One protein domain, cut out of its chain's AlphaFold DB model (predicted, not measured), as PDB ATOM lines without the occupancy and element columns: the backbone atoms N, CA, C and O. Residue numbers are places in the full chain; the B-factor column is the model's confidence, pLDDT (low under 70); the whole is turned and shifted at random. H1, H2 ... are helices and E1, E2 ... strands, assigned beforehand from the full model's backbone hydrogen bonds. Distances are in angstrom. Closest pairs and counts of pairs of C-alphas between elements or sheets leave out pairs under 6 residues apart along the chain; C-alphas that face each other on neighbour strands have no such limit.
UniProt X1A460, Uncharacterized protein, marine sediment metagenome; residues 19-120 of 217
ATOM      1  N   TYR A  19      15.195  41.509 -77.010       96.88
ATOM      2  CA  TYR A  19      14.586  42.740 -76.500       96.88
ATOM      3  C   TYR A  19      15.395  43.362 -75.353       96.88
ATOM      4  O   TYR A  19      15.689  44.557 -75.396       96.88
ATOM      5  N   ILE A  20      15.799  42.557 -74.363       97.38
ATOM      6  CA  ILE A  20      16.645  43.014 -73.249       97.38
ATOM      7  C   ILE A  20      17.984  43.527 -73.787       97.38
ATOM      8  O   ILE A  20      18.387  44.636 -73.438       97.38
ATOM      9  N   ASN A  21      18.619  42.791 -74.706       98.12
ATOM     10  CA  ASN A  21      19.879  43.223 -75.309       98.12
ATOM     11  C   ASN A  21      19.751  44.581 -75.999       98.12
ATOM     12  O   ASN A  21      20.583  45.464 -75.801       98.12
ATOM     13  N   ARG A  22      18.686  44.777 -76.781       97.69
ATOM     14  CA  ARG A  22      18.436  46.053 -77.456       97.69
ATOM     15  C   ARG A  22      18.303  47.208 -76.464       97.69
ATOM     16  O   ARG A  22      18.885  48.264 -76.693       97.69
ATOM     17  N   ASN A  23      17.567  47.009 -75.371       97.62
ATOM     18  CA  ASN A  23      17.359  48.038 -74.350       97.62
ATOM     19  C   ASN A  23      18.638  48.371 -73.569       97.62
ATOM     20  O   ASN A  23      18.837  49.523 -73.193       97.62
ATOM     21  N   ASN A  24      19.511  47.383 -73.364       97.75
ATOM     22  CA  ASN A  24      20.773  47.553 -72.644       97.75
ATOM     23  C   ASN A  24      21.922  48.067 -73.529       97.75
ATOM     24  O   ASN A  24      23.035  48.251 -73.040       97.75
ATOM     25  N   GLY A  25      21.687  48.291 -74.828       97.44
ATOM     26  CA  GLY A  25      22.752  48.664 -75.761       97.44
ATOM     27  C   GLY A  25      23.766  47.537 -75.983       97.44
ATOM     28  O   GLY A  25      24.952  47.798 -76.168       97.44
ATOM     29  N   TRP A  26      23.306  46.291 -75.931       98.12
ATOM     30  CA  TRP A  26      24.072  45.070 -76.177       98.12
ATOM     31  C   TRP A  26      23.868  44.564 -77.611       98.12
ATOM     32  O   TRP A  26      23.102  45.151 -78.381       98.12
ATOM     33  N   ALA A  27      24.559  43.495 -78.000       98.50
ATOM     34  CA  ALA A  27      24.448  42.905 -79.324       98.50
ATOM     35  C   ALA A  27      23.029  42.364 -79.568       98.50
ATOM     36  O   ALA A  27      22.483  41.596 -78.777       98.50
ATOM     37  N   HIS A  28      22.392  42.796 -80.655       98.56
ATOM     38  CA  HIS A  28      20.974  42.533 -80.910       98.56
ATOM     39  C   HIS A  28      20.656  42.525 -82.404       98.56
ATOM     40  O   HIS A  28      21.464  42.918 -83.249       98.56
ATOM     41  N   VAL A  29      19.430  42.122 -82.728       98.62
ATOM     42  CA  VAL A  29      18.899  42.100 -84.088       98.62
ATOM     43  C   VAL A  29      17.651  42.963 -84.190       98.62
ATOM     44  O   VAL A  29      16.718  42.852 -83.388       98.62
ATOM     45  N   ASN A  30      17.624  43.824 -85.203       98.50
ATOM     46  CA  ASN A  30      16.486  44.657 -85.568       98.50
ATOM     47  C   ASN A  30      15.865  44.160 -86.869       98.50
ATOM     48  O   ASN A  30      16.577  43.877 -87.826       98.50
ATOM     49  N   ARG A  31      14.534  44.132 -86.943       98.31
ATOM     50  CA  ARG A  31      13.838  43.954 -88.220       98.31
ATOM     51  C   ARG A  31      13.786  45.289 -88.954       98.31
ATOM     52  O   ARG A  31      13.301  46.261 -88.380       98.31
ATOM     53  N   LEU A  32      14.253  45.317 -90.200       98.31
ATOM     54  CA  LEU A  32      14.166  46.487 -91.078       98.31
ATOM     55  C   LEU A  32      12.918  46.429 -91.961       98.31
ATOM     56  O   LEU A  32      12.165  47.396 -92.019       98.31
ATOM     57  N   SER A  33      12.665  45.284 -92.596       97.94
ATOM     58  CA  SER A  33      11.474  45.042 -93.415       97.94
ATOM     59  C   SER A  33      11.029  43.585 -93.310       97.94
ATOM     60  O   SER A  33      11.781  42.728 -92.842       97.94
ATOM     61  N   LYS A  34       9.788  43.323 -93.718       97.00
ATOM     62  CA  LYS A  34       9.249  41.992 -94.013       97.00
ATOM     63  C   LYS A  34       8.600  42.061 -95.395       97.00
ATOM     64  O   LYS A  34       7.935  43.062 -95.666       97.00
ATOM     65  N   ASP A  35       8.791  41.041 -96.214       97.38
ATOM     66  CA  ASP A  35       8.211  40.927 -97.554       97.38
ATOM     67  C   ASP A  35       7.730  39.483 -97.797       97.38
ATOM     68  O   ASP A  35       7.774  38.647 -96.887       97.38
ATOM     69  N   ILE A  36       7.201  39.207 -98.987       94.75
ATOM     70  CA  ILE A  36       6.748  37.884 -99.423       94.75
ATOM     71  C   ILE A  36       7.936  36.924 -99.445       94.75
ATOM     72  O   ILE A  36       8.872  37.112-100.214       94.75
ATOM     73  N   GLY A  37       7.886  35.897 -98.597       95.50
ATOM     74  CA  GLY A  37       8.925  34.873 -98.520       95.50
ATOM     75  C   GLY A  37      10.255  35.339 -97.912       95.50
ATOM     76  O   GLY A  37      11.225  34.586 -97.929       95.50
ATOM     77  N   GLU A  38      10.350  36.559 -97.366       97.69
ATOM     78  CA  GLU A  38      11.618  37.068 -96.828       97.69
ATOM     79  C   GLU A  38      11.490  38.100 -95.698       97.69
ATOM     80  O   GLU A  38      10.486  38.796 -95.514       97.69
ATOM     81  N   VAL A  39      12.565  38.235 -94.918       98.56
ATOM     82  CA  VAL A  39      12.725  39.289 -93.910       98.56
ATOM     83  C   VAL A  39      14.115  39.908 -94.006       98.56
ATOM     84  O   VAL A  39      15.121  39.207 -94.119       98.56
ATOM     85  N   THR A  40      14.185  41.238 -93.917       98.69
ATOM     86  CA  THR A  40      15.465  41.950 -93.830       98.69
ATOM     87  C   THR A  40      15.760  42.320 -92.382       98.69
ATOM     88  O   THR A  40      15.004  43.057 -91.736       98.69
ATOM     89  N   LEU A  41      16.887  41.827 -91.871       98.75
ATOM     90  CA  LEU A  41      17.342  41.986 -90.495       98.75
ATOM     91  C   LEU A  41      18.673  42.744 -90.441       98.75
ATOM     92  O   LEU A  41      19.557  42.545 -91.273       98.75
ATOM     93  N   LYS A  42      18.826  43.599 -89.428       98.75
ATOM     94  CA  LYS A  42      20.071  44.285 -89.077       98.75
ATOM     95  C   LYS A  42      20.632  43.693 -87.793       98.75
ATOM     96  O   LYS A  42      20.033  43.860 -86.732       98.75
ATOM     97  N   PHE A  43      21.791  43.064 -87.897       98.69
ATOM     98  CA  PHE A  43      22.569  42.538 -86.780       98.69
ATOM     99  C   PHE A  43      23.499  43.641 -86.288       98.69
ATOM    100  O   PHE A  43      24.181  44.273 -87.096       98.69
ATOM    101  N   VAL A  44      23.491  43.915 -84.988       98.69
ATOM    102  CA  VAL A  44      24.208  45.036 -84.376       98.69
ATOM    103  C   VAL A  44      25.132  44.497 -83.297       98.69
ATOM    104  O   VAL A  44      24.667  43.808 -82.394       98.69
ATOM    105  N   GLN A  45      26.411  44.855 -83.372       98.25
ATOM    106  CA  GLN A  45      27.393  44.647 -82.316       98.25
ATOM    107  C   GLN A  45      27.926  46.020 -81.883       98.25
ATOM    108  O   GLN A  45      28.708  46.627 -82.612       98.25
ATOM    109  N   PRO A  46      27.471  46.565 -80.745       97.81
ATOM    110  CA  PRO A  46      27.900  47.880 -80.277       97.81
ATOM    111  C   PRO A  46      29.245  47.872 -79.532       97.81
ATOM    112  O   PRO A  46      29.716  48.944 -79.154       97.81
ATOM    113  N   ARG A  47      29.856  46.703 -79.290       96.81
ATOM    114  CA  ARG A  47      31.075  46.550 -78.474       96.81
ATOM    115  C   ARG A  47      32.172  45.752 -79.190       96.81
ATOM    116  O   ARG A  47      31.912  45.068 -80.173       96.81
ATOM    117  N   ASP A  48      33.412  45.870 -78.720       96.75
ATOM    118  CA  ASP A  48      34.603  45.336 -79.402       96.75
ATOM    119  C   ASP A  48      34.946  43.895 -78.974       96.75
ATOM    120  O   ASP A  48      35.968  43.624 -78.349       96.75
ATOM    121  N   PHE A  49      34.033  42.966 -79.258       96.19
ATOM    122  CA  PHE A  49      34.224  41.518 -79.103       96.19
ATOM    123  C   PHE A  49      33.302  40.752 -80.063       96.19
ATOM    124  O   PHE A  49      32.491  41.339 -80.776       96.19
ATOM    125  N   TYR A  50      33.397  39.420 -80.088       97.81
ATOM    126  CA  TYR A  50      32.555  38.586 -80.947       97.81
ATOM    127  C   TYR A  50      31.098  38.516 -80.467       97.81
ATOM    128  O   TYR A  50      30.834  38.069 -79.356       97.81
ATOM    129  N   ALA A  51      30.155  38.856 -81.340       98.25
ATOM    130  CA  ALA A  51      28.740  38.515 -81.224       98.25
ATOM    131  C   ALA A  51      28.346  37.668 -82.439       98.25
ATOM    132  O   ALA A  51      28.450  38.138 -83.574       98.25
ATOM    133  N   CYS A  52      27.942  36.419 -82.208       98.44
ATOM    134  CA  CYS A  52      27.628  35.470 -83.271       98.44
ATOM    135  C   CYS A  52      26.156  35.066 -83.223       98.44
ATOM    136  O   CYS A  52      25.701  34.407 -82.290       98.44
ATOM    137  N   PHE A  53      25.420  35.478 -84.247       98.69
ATOM    138  CA  PHE A  53      23.987  35.264 -84.367       98.69
ATOM    139  C   PHE A  53      23.724  34.058 -85.255       98.69
ATOM    140  O   PHE A  53      24.026  34.102 -86.447       98.69
ATOM    141  N   GLU A  54      23.156  33.008 -84.680       98.75
ATOM    142  CA  GLU A  54      22.650  31.854 -85.417       98.75
ATOM    143  C   GLU A  54      21.253  32.143 -85.955       98.75
ATOM    144  O   GLU A  54      20.466  32.839 -85.307       98.75
ATOM    145  N   TYR A  55      20.927  31.571 -87.112       98.69
ATOM    146  CA  TYR A  55      19.591  31.634 -87.682       98.69
ATOM    147  C   TYR A  55      19.118  30.285 -88.217       98.69
ATOM    148  O   TYR A  55      19.917  29.472 -88.677       98.69
ATOM    149  N   ARG A  56      17.800  30.092 -88.207       98.38
ATOM    150  CA  ARG A  56      17.120  29.017 -88.936       98.38
ATOM    151  C   ARG A  56      15.796  29.492 -89.518       98.38
ATOM    152  O   ARG A  56      15.252  30.504 -89.071       98.38
ATOM    153  N   THR A  57      15.283  28.779 -90.508       98.44
ATOM    154  CA  THR A  57      14.046  29.131 -91.221       98.44
ATOM    155  C   THR A  57      12.967  28.105 -90.928       98.44
ATOM    156  O   THR A  57      13.244  26.912 -90.936       98.44
ATOM    157  N   ASP A  58      11.747  28.560 -90.653       97.12
ATOM    158  CA  ASP A  58      10.551  27.712 -90.533       97.12
ATOM    159  C   ASP A  58      10.672  26.569 -89.504       97.12
ATOM    160  O   ASP A  58      10.000  25.545 -89.599       97.12
ATOM    161  N   GLY A  59      11.536  26.744 -88.497       96.75
ATOM    162  CA  GLY A  59      11.814  25.722 -87.487       96.75
ATOM    163  C   GLY A  59      12.604  24.518 -88.015       96.75
ATOM    164  O   GLY A  59      12.689  23.502 -87.323       96.75
ATOM    165  N   ASP A  60      13.194  24.616 -89.209       97.75
ATOM    166  CA  ASP A  60      13.956  23.543 -89.843       97.75
ATOM    167  C   ASP A  60      15.223  23.210 -89.041       97.75
ATOM    168  O   ASP A  60      16.213  23.945 -89.019       97.75
ATOM    169  N   THR A  61      15.191  22.065 -88.357       97.56
ATOM    170  CA  THR A  61      16.319  21.570 -87.558       97.56
ATOM    171  C   THR A  61      17.405  20.899 -88.393       97.56
ATOM    172  O   THR A  61      18.523  20.749 -87.906       97.56
ATOM    173  N   SER A  62      17.129  20.565 -89.659       98.06
ATOM    174  CA  SER A  62      18.113  19.956 -90.560       98.06
ATOM    175  C   SER A  62      19.204  20.933 -91.014       98.06
ATOM    176  O   SER A  62      20.251  20.506 -91.498       98.06
ATOM    177  N   GLN A  63      18.998  22.238 -90.807       98.00
ATOM    178  CA  GLN A  63      19.989  23.283 -91.079       98.00
ATOM    179  C   GLN A  63      21.180  23.253 -90.115       98.00
ATOM    180  O   GLN A  63      22.228  23.825 -90.421       98.00
ATOM    181  N   ALA A  64      21.037  22.614 -88.952       97.81
ATOM    182  CA  ALA A  64      22.132  22.463 -88.010       97.81
ATOM    183  C   ALA A  64      23.223  21.548 -88.587       97.81
ATOM    184  O   ALA A  64      22.956  20.476 -89.127       97.81
ATOM    185  N   SER A  65      24.480  21.954 -88.432       96.25
ATOM    186  CA  SER A  65      25.643  21.221 -88.922       96.25
ATOM    187  C   SER A  65      26.735  21.185 -87.857       96.25
ATOM    188  O   SER A  65      27.117  22.214 -87.321       96.25
ATOM    189  N   GLY A  66      27.263  20.006 -87.532       96.06
ATOM    190  CA  GLY A  66      28.344  19.883 -86.549       96.06
ATOM    191  C   GLY A  66      27.961  20.295 -85.119       96.06
ATOM    192  O   GLY A  66      26.793  20.305 -84.731       96.06
ATOM    193  N   THR A  67      28.978  20.580 -84.307       97.75
ATOM    194  CA  THR A  67      28.841  20.873 -82.871       97.75
ATOM    195  C   THR A  67      28.841  22.377 -82.617       97.75
ATOM    196  O   THR A  67      29.648  23.103 -83.197       97.75
ATOM    197  N   ASN A  68      27.960  22.843 -81.728       98.12
ATOM    198  CA  ASN A  68      27.902  24.248 -81.334       98.12
ATOM    199  C   ASN A  68      29.176  24.679 -80.585       98.12
ATOM    200  O   ASN A  68      29.744  23.913 -79.805       98.12
ATOM    201  N   TYR A  69      29.612  25.925 -80.792       97.25
ATOM    202  CA  TYR A  69      30.749  26.502 -80.064       97.25
ATOM    203  C   TYR A  69      30.450  26.726 -78.577       97.25
ATOM    204  O   TYR A  69      31.370  26.808 -77.765       97.25
ATOM    205  N   ASN A  70      29.173  26.829 -78.209       97.12
ATOM    206  CA  ASN A  70      28.733  26.741 -76.830       97.12
ATOM    207  C   ASN A  70      28.385  25.285 -76.499       97.12
ATOM    208  O   ASN A  70      27.376  24.766 -76.966       97.12
ATOM    209  N   THR A  71      29.196  24.641 -75.660       96.94
ATOM    210  CA  THR A  71      29.019  23.232 -75.270       96.94
ATOM    211  C   THR A  71      27.734  22.956 -74.492       96.94
ATOM    212  O   THR A  71      27.326  21.803 -74.403       96.94
ATOM    213  N   ASP A  72      27.095  23.993 -73.943       97.19
ATOM    214  CA  ASP A  72      25.801  23.872 -73.266       97.19
ATOM    215  C   ASP A  72      24.628  23.768 -74.265       97.19
ATOM    216  O   ASP A  72      23.497  23.489 -73.874       97.19
ATOM    217  N   ILE A  73      24.885  23.988 -75.560       97.56
ATOM    218  CA  ILE A  73      23.908  23.903 -76.648       97.56
ATOM    219  C   ILE A  73      24.118  22.599 -77.415       97.56
ATOM    220  O   ILE A  73      25.138  22.391 -78.073       97.56
ATOM    221  N   THR A  74      23.129  21.712 -77.342       97.00
ATOM    222  CA  THR A  74      23.226  20.345 -77.875       97.00
ATOM    223  C   THR A  74      22.459  20.126 -79.178       97.00
ATOM    224  O   THR A  74      22.476  19.017 -79.702       97.00
ATOM    225  N   ASP A  75      21.778  21.145 -79.708       96.88
ATOM    226  CA  ASP A  75      20.963  21.056 -80.933       96.88
ATOM    227  C   ASP A  75      21.749  21.343 -82.228       96.88
ATOM    228  O   ASP A  75      21.168  21.435 -83.306       96.88
ATOM    229  N   GLY A  76      23.078  21.430 -82.127       97.50
ATOM    230  CA  GLY A  76      23.992  21.640 -83.247       97.50
ATOM    231  C   GLY A  76      24.334  23.110 -83.504       97.50
ATOM    232  O   GLY A  76      23.946  24.011 -82.756       97.50
ATOM    233  N   LEU A  77      25.145  23.347 -84.538       98.44
ATOM    234  CA  LEU A  77      25.527  24.689 -84.983       98.44
ATOM    235  C   LEU A  77      24.747  25.059 -86.245       98.44
ATOM    236  O   LEU A  77      24.935  24.468 -87.308       98.44
ATOM    237  N   TYR A  78      23.877  26.051 -86.126       98.62
ATOM    238  CA  TYR A  78      23.105  26.576 -87.249       98.62
ATOM    239  C   TYR A  78      23.926  27.578 -88.072       98.62
ATOM    240  O   TYR A  78      24.942  28.082 -87.584       98.62
ATOM    241  N   PRO A  79      23.504  27.914 -89.307       98.50
ATOM    242  CA  PRO A  79      24.083  29.020 -90.060       98.50
ATOM    243  C   PRO A  79      24.150  30.295 -89.215       98.50
ATOM    244  O   PRO A  79      23.216  30.609 -88.475       98.50
ATOM    245  N   TYR A  80      25.255  31.036 -89.300       98.44
ATOM    246  CA  TYR A  80      25.483  32.168 -88.407       98.44
ATOM    247  C   TYR A  80      26.233  33.329 -89.057       98.44
ATOM    248  O   TYR A  80      26.967  33.172 -90.034       98.44
ATOM    249  N   PHE A  81      26.083  34.508 -88.456       98.00
ATOM    250  CA  PHE A  81      26.878  35.694 -88.752       98.00
ATOM    251  C   PHE A  81      27.589  36.169 -87.489       98.00
ATOM    252  O   PHE A  81      26.941  36.397 -86.470       98.00
ATOM    253  N   CYS A  82      28.905  36.365 -87.561       98.06
ATOM    254  CA  CYS A  82      29.673  36.947 -86.463       98.06
ATOM    255  C   CYS A  82      30.089  38.382 -86.778       98.06
ATOM    256  O   CYS A  82      30.552  38.680 -87.880       98.06
ATOM    257  N   LEU A  83      29.983  39.243 -85.774       98.31
ATOM    258  CA  LEU A  83      30.539  40.591 -85.754       98.31
ATOM    259  C   LEU A  83      31.587  40.638 -84.646       98.31
ATOM    260  O   LEU A  83      31.269  40.310 -83.508       98.31
ATOM    261  N   SER A  84      32.831  40.981 -84.974       95.69
ATOM    262  CA  SER A  84      33.956  40.955 -84.024       95.69
ATOM    263  C   SER A  84      34.349  42.325 -83.480       95.69
ATOM    264  O   SER A  84      35.166  42.400 -82.572       95.69
ATOM    265  N   THR A  85      33.811  43.393 -84.066       95.75
ATOM    266  CA  THR A  85      34.086  44.788 -83.717       95.75
ATOM    267  C   THR A  85      32.788  45.590 -83.733       95.75
ATOM    268  O   THR A  85      31.757  45.109 -84.224       95.75
ATOM    269  N   ILE A  86      32.846  46.831 -83.241       98.06
ATOM    270  CA  ILE A  86      31.716  47.771 -83.245       98.06
ATOM    271  C   ILE A  86      31.223  47.989 -84.680       98.06
ATOM    272  O   ILE A  86      31.828  48.717 -85.466       98.06
ATOM    273  N   SER A  87      30.127  47.328 -85.041       98.25
ATOM    274  CA  SER A  87      29.651  47.265 -86.419       98.25
ATOM    275  C   SER A  87      28.199  46.804 -86.505       98.25
ATOM    276  O   SER A  87      27.566  46.388 -85.533       98.25
ATOM    277  N   SER A  88      27.644  46.887 -87.710       98.38
ATOM    278  CA  SER A  88      26.367  46.261 -88.019       98.38
ATOM    279  C   SER A  88      26.357  45.750 -89.446       98.38
ATOM    280  O   SER A  88      26.946  46.384 -90.321       98.38
ATOM    281  N   ILE A  89      25.632  44.663 -89.688       98.56
ATOM    282  CA  ILE A  89      25.392  44.130 -91.030       98.56
ATOM    283  C   ILE A  89      23.896  43.965 -91.262       98.56
ATOM    284  O   ILE A  89      23.140  43.663 -90.339       98.56
ATOM    285  N   THR A  90      23.483  44.134 -92.512       98.69
ATOM    286  CA  THR A  90      22.115  43.868 -92.953       98.69
ATOM    287  C   THR A  90      22.102  42.596 -93.786       98.69
ATOM    288  O   THR A  90      22.971  42.414 -94.642       98.69
ATOM    289  N   LYS A  91      21.126  41.719 -93.541       98.69
ATOM    290  CA  LYS A  91      20.894  40.508 -94.331       98.69
ATOM    291  C   LYS A  91      19.411  40.346 -94.619       98.69
ATOM    292  O   LYS A  91      18.584  40.562 -93.737       98.69
ATOM    293  N   THR A  92      19.120  39.917 -95.836       98.56
ATOM    294  CA  THR A  92      17.804  39.428 -96.240       98.56
ATOM    295  C   THR A  92      17.846  37.910 -96.195       98.56
ATOM    296  O   THR A  92      18.772  37.307 -96.738       98.56
ATOM    297  N   ILE A  93      16.895  37.307 -95.487       98.38
ATOM    298  CA  ILE A  93      16.808  35.858 -95.290       98.38
ATOM    299  C   ILE A  93      15.460  35.400 -95.843       98.38
ATOM    300  O   ILE A  93      14.428  35.957 -95.469       98.38
ATOM    301  N   GLN A  94      15.506  34.408 -96.733       98.00
ATOM    302  CA  GLN A  94      14.328  33.763 -97.312       98.00
ATOM    303  C   GLN A  94      13.755  32.742 -96.322       98.00
ATOM    304  O   GLN A  94      14.527  32.036 -95.674       98.00
ATOM    305  N   ALA A  95      12.433  32.666 -96.208       96.88
ATOM    306  CA  ALA A  95      11.698  31.684 -95.410       96.88
ATOM    307  C   ALA A  95      10.246  31.593 -95.903       96.88
ATOM    308  O   ALA A  95       9.747  32.536 -96.508       96.88
ATOM    309  N   ASN A  96       9.543  30.504 -95.607       93.56
ATOM    310  CA  ASN A  96       8.136  30.358 -95.992       93.56
ATOM    311  C   ASN A  96       7.196  31.074 -95.012       93.56
ATOM    312  O   ASN A  96       6.255  31.754 -95.419       93.56
ATOM    313  N   GLU A  97       7.466  30.957 -93.713       95.50
ATOM    314  CA  GLU A  97       6.642  31.506 -92.639       95.50
ATOM    315  C   GLU A  97       7.430  32.439 -91.712       95.50
ATOM    316  O   GLU A  97       6.938  33.506 -91.316       95.50
ATOM    317  N   TYR A  98       8.654  32.063 -91.326       97.75
ATOM    318  CA  TYR A  98       9.453  32.848 -90.387       97.75
ATOM    319  C   TYR A  98      10.943  32.494 -90.367       97.75
ATOM    320  O   TYR A  98      11.372  31.392 -90.682       97.75
ATOM    321  N   VAL A  99      11.733  33.442 -89.869       98.56
ATOM    322  CA  VAL A  99      13.137  33.252 -89.493       98.56
ATOM    323  C   VAL A  99      13.259  33.339 -87.978       98.56
ATOM    324  O   VAL A  99      12.675  34.228 -87.358       98.56
ATOM    325  N   GLU A 100      14.034  32.456 -87.365       98.50
ATOM    326  CA  GLU A 100      14.380  32.525 -85.945       98.50
ATOM    327  C   GLU A 100      15.850  32.873 -85.789       98.50
ATOM    328  O   GLU A 100      16.690  32.314 -86.487       98.50
ATOM    329  N   ILE A 101      16.161  33.783 -84.864       98.62
ATOM    330  CA  ILE A 101      17.534  34.190 -84.556       98.62
ATOM    331  C   ILE A 101      17.836  33.937 -83.087       98.62
ATOM    332  O   ILE A 101      17.038  34.328 -82.237       98.62
ATOM    333  N   ARG A 102      19.007  33.388 -82.777       98.12
ATOM    334  CA  ARG A 102      19.536  33.314 -81.409       98.12
ATOM    335  C   ARG A 102      20.979  33.800 -81.357       98.12
ATOM    336  O   ARG A 102      21.637  33.934 -82.387       98.12
ATOM    337  N   MET A 103      21.488  34.033 -80.157       98.19
ATOM    338  CA  MET A 103      22.905  34.307 -79.926       98.19
ATOM    339  C   MET A 103      23.344  33.536 -78.690       98.19
ATOM    340  O   MET A 103      23.071  33.953 -77.571       98.19
ATOM    341  N   VAL A 104      24.002  32.395 -78.885       97.62
ATOM    342  CA  VAL A 104      24.392  31.491 -77.784       97.62
ATOM    343  C   VAL A 104      25.901  31.332 -77.642       97.62
ATOM    344  O   VAL A 104      26.356  30.711 -76.685       97.62
ATOM    345  N   PHE A 105      26.689  31.928 -78.539       97.12
ATOM    346  CA  PHE A 105      28.144  31.992 -78.451       97.12
ATOM    347  C   PHE A 105      28.672  33.357 -78.915       97.12
ATOM    348  O   PHE A 105      28.000  34.109 -79.621       97.12
ATOM    349  N   GLY A 106      29.875  33.693 -78.457       94.75
ATOM    350  CA  GLY A 106      30.450  35.031 -78.546       94.75
ATOM    351  C   GLY A 106      31.333  35.328 -77.334       94.75
ATOM    352  O   GLY A 106      31.590  34.438 -76.519       94.75
ATOM    353  N   GLY A 107      31.792  36.575 -77.231       94.38
ATOM    354  CA  GLY A 107      32.640  37.053 -76.140       94.38
ATOM    355  C   GLY A 107      31.911  37.112 -74.800       94.38
ATOM    356  O   GLY A 107      32.486  36.727 -73.787       94.38
ATOM    357  N   GLU A 108      30.635  37.503 -74.806       96.56
ATOM    358  CA  GLU A 108      29.865  37.745 -73.584       96.56
ATOM    359  C   GLU A 108      28.765  36.702 -73.355       96.56
ATOM    360  O   GLU A 108      28.135  36.187 -74.285       96.56
ATOM    361  N   ARG A 109      28.565  36.339 -72.081       96.12
ATOM    362  CA  ARG A 109      27.596  35.307 -71.667       96.12
ATOM    363  C   ARG A 109      26.241  35.885 -71.280       96.12
ATOM    364  O   ARG A 109      25.223  35.264 -71.563       96.12
ATOM    365  N   ASP A 110      26.237  37.047 -70.642       97.00
ATOM    366  CA  ASP A 110      25.045  37.753 -70.163       97.00
ATOM    367  C   ASP A 110      24.165  38.282 -71.303       97.00
ATOM    368  O   ASP A 110      22.965  38.461 -71.129       97.00
ATOM    369  N   GLU A 111      24.735  38.454 -72.491       96.94
ATOM    370  CA  GLU A 111      23.992  38.835 -73.689       96.94
ATOM    371  C   GLU A 111      23.333  37.664 -74.416       96.94
ATOM    372  O   GLU A 111      22.602  37.878 -75.382       96.94
ATOM    373  N   ARG A 112      23.603  36.412 -74.035       97.88
ATOM    374  CA  ARG A 112      23.100  35.279 -74.814       97.88
ATOM    375  C   ARG A 112      21.579  35.203 -74.731       97.88
ATOM    376  O   ARG A 112      20.999  35.291 -73.648       97.88
ATOM    377  N   PHE A 113      20.938  35.006 -75.875       97.94
ATOM    378  CA  PHE A 113      19.490  34.884 -75.980       97.94
ATOM    379  C   PHE A 113      19.094  33.726 -76.884       97.94
ATOM    380  O   PHE A 113      19.801  33.408 -77.841       97.94
ATOM    381  N   ASP A 114      17.952  33.123 -76.568       97.31
ATOM    382  CA  ASP A 114      17.375  32.019 -77.329       97.31
ATOM    383  C   ASP A 114      16.538  32.514 -78.522       97.31
ATOM    384  O   ASP A 114      16.341  33.718 -78.716       97.31
ATOM    385  N   TRP A 115      16.040  31.585 -79.330       97.69
ATOM    386  CA  TRP A 115      15.309  31.836 -80.566       97.69
ATOM    387  C   TRP A 115      14.272  32.964 -80.450       97.69
ATOM    388  O   TRP A 115      13.292  32.912 -79.708       97.69
ATOM    389  N   THR A 116      14.493  34.010 -81.240       97.62
ATOM    390  CA  THR A 116      13.587  35.135 -81.449       97.62
ATOM    391  C   THR A 116      12.998  35.031 -82.850       97.62
ATOM    392  O   THR A 116      13.733  35.088 -83.835       97.62
ATOM    393  N   LYS A 117      11.670  34.908 -82.940       97.75
ATOM    394  CA  LYS A 117      10.932  34.708 -84.195       97.75
ATOM    395  C   LYS A 117      10.660  36.019 -84.947       97.75
ATOM    396  O   LYS A 117      10.152  36.988 -84.381       97.75
ATOM    397  N   PHE A 118      10.910  36.012 -86.254       97.81
ATOM    398  CA  PHE A 118      10.632  37.084 -87.207       97.81
ATOM    399  C   PHE A 118       9.788  36.541 -88.367       97.81
ATOM    400  O   PHE A 118      10.292  35.833 -89.229       97.81
ATOM    401  N   VAL A 119       8.496  36.874 -88.390       97.62
ATOM    402  CA  VAL A 119       7.559  36.419 -89.437       97.62
ATOM    403  C   VAL A 119       7.786  37.120 -90.782       97.62
ATOM    404  O   VAL A 119       8.035  38.335 -90.798       97.62
ATOM    405  N   VAL A 120       7.636  36.372 -91.879       97.00
ATOM    406  CA  VAL A 120       7.592  36.889 -93.262       97.00
ATOM    407  C   VAL A 120       6.139  37.058 -93.729       97.00
ATOM    408  O   VAL A 120       5.205  36.738 -92.988       97.00
TER     409      VAL A 120
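AT A GLANCE: This is residues 19 to 120 of the 217 residues of an uncharacterized protein of marine sediment metagenome (UniProt X1A460). Two strongly twisted sheets lie face to face as a sandwich, the four strands E4 E3 E6 E7 over the three strands E1 E2 E5, with the strands of the one at 10 degrees to those of the other. The short helix H1 sits by the beginning of E1, and a long loop, residues 58 to 79, lies beyond the larger sheet, on the side away from the smaller one. The printed part has 102 residues, with named elements in the order H1 E1 E2 E3 E4 E5 E6 E7; it is mostly strand, and both sheets are antiparallel. It is compact and rounded, with a radius of gyration of the C-alphas of 13.0 A and spans of 35 by 29 by 20 A.

HOW THE PARTS SIT: Inner strands E6, residues 98 to 106, and E3, residues 51 to 57, are antiparallel neighbours, with N 54 and O 102 within hydrogen-bond range at 2.9 A. Edge strand E7, residues 113 to 119, forms a hairpin with E6, N 101 and O 116 being 2.9 A apart. Edge strand E4, residues 80 to 83, forms a hairpin with E3, N 53 and O 81 being 2.8 A apart. In the other sheet, inner strand E2, residues 38 to 45, forms a hairpin with E1, residues 28 to 35, N 30 and O 42 being 2.9 A apart. Its other antiparallel neighbour is E5, residues 87 to 94, with N 41 and O 91 2.8 A apart. Between the sheets, the closest C-alphas of E2 and E4 are those of Gln 45 and Leu 83, 6.2 A apart. H1, residues 19 to 23, only grazes the smaller sheet with residues 19 to 22; its O i to N i+4 pair is within hydrogen-bond range.

IN THESE COORDINATES: H1 begins at C-alpha 19, (14.586, 42.740, -76.500). E6 is 24.2 A long, E5 23.1 A, E2 22.7 A, E1 21.0 A and E3 20.1 A; E1 bends by 53 degrees at residue 32. E7 ends at C-alpha 119, (7.559, 36.419, -89.437).

THE WHOLE: The C-alphas farthest apart, those of Ile 36 and Thr 71, are 36.0 A apart. The printed part has no cut, the link from E3 to E4 is long, and no printed residue is under 70 in pLDDT.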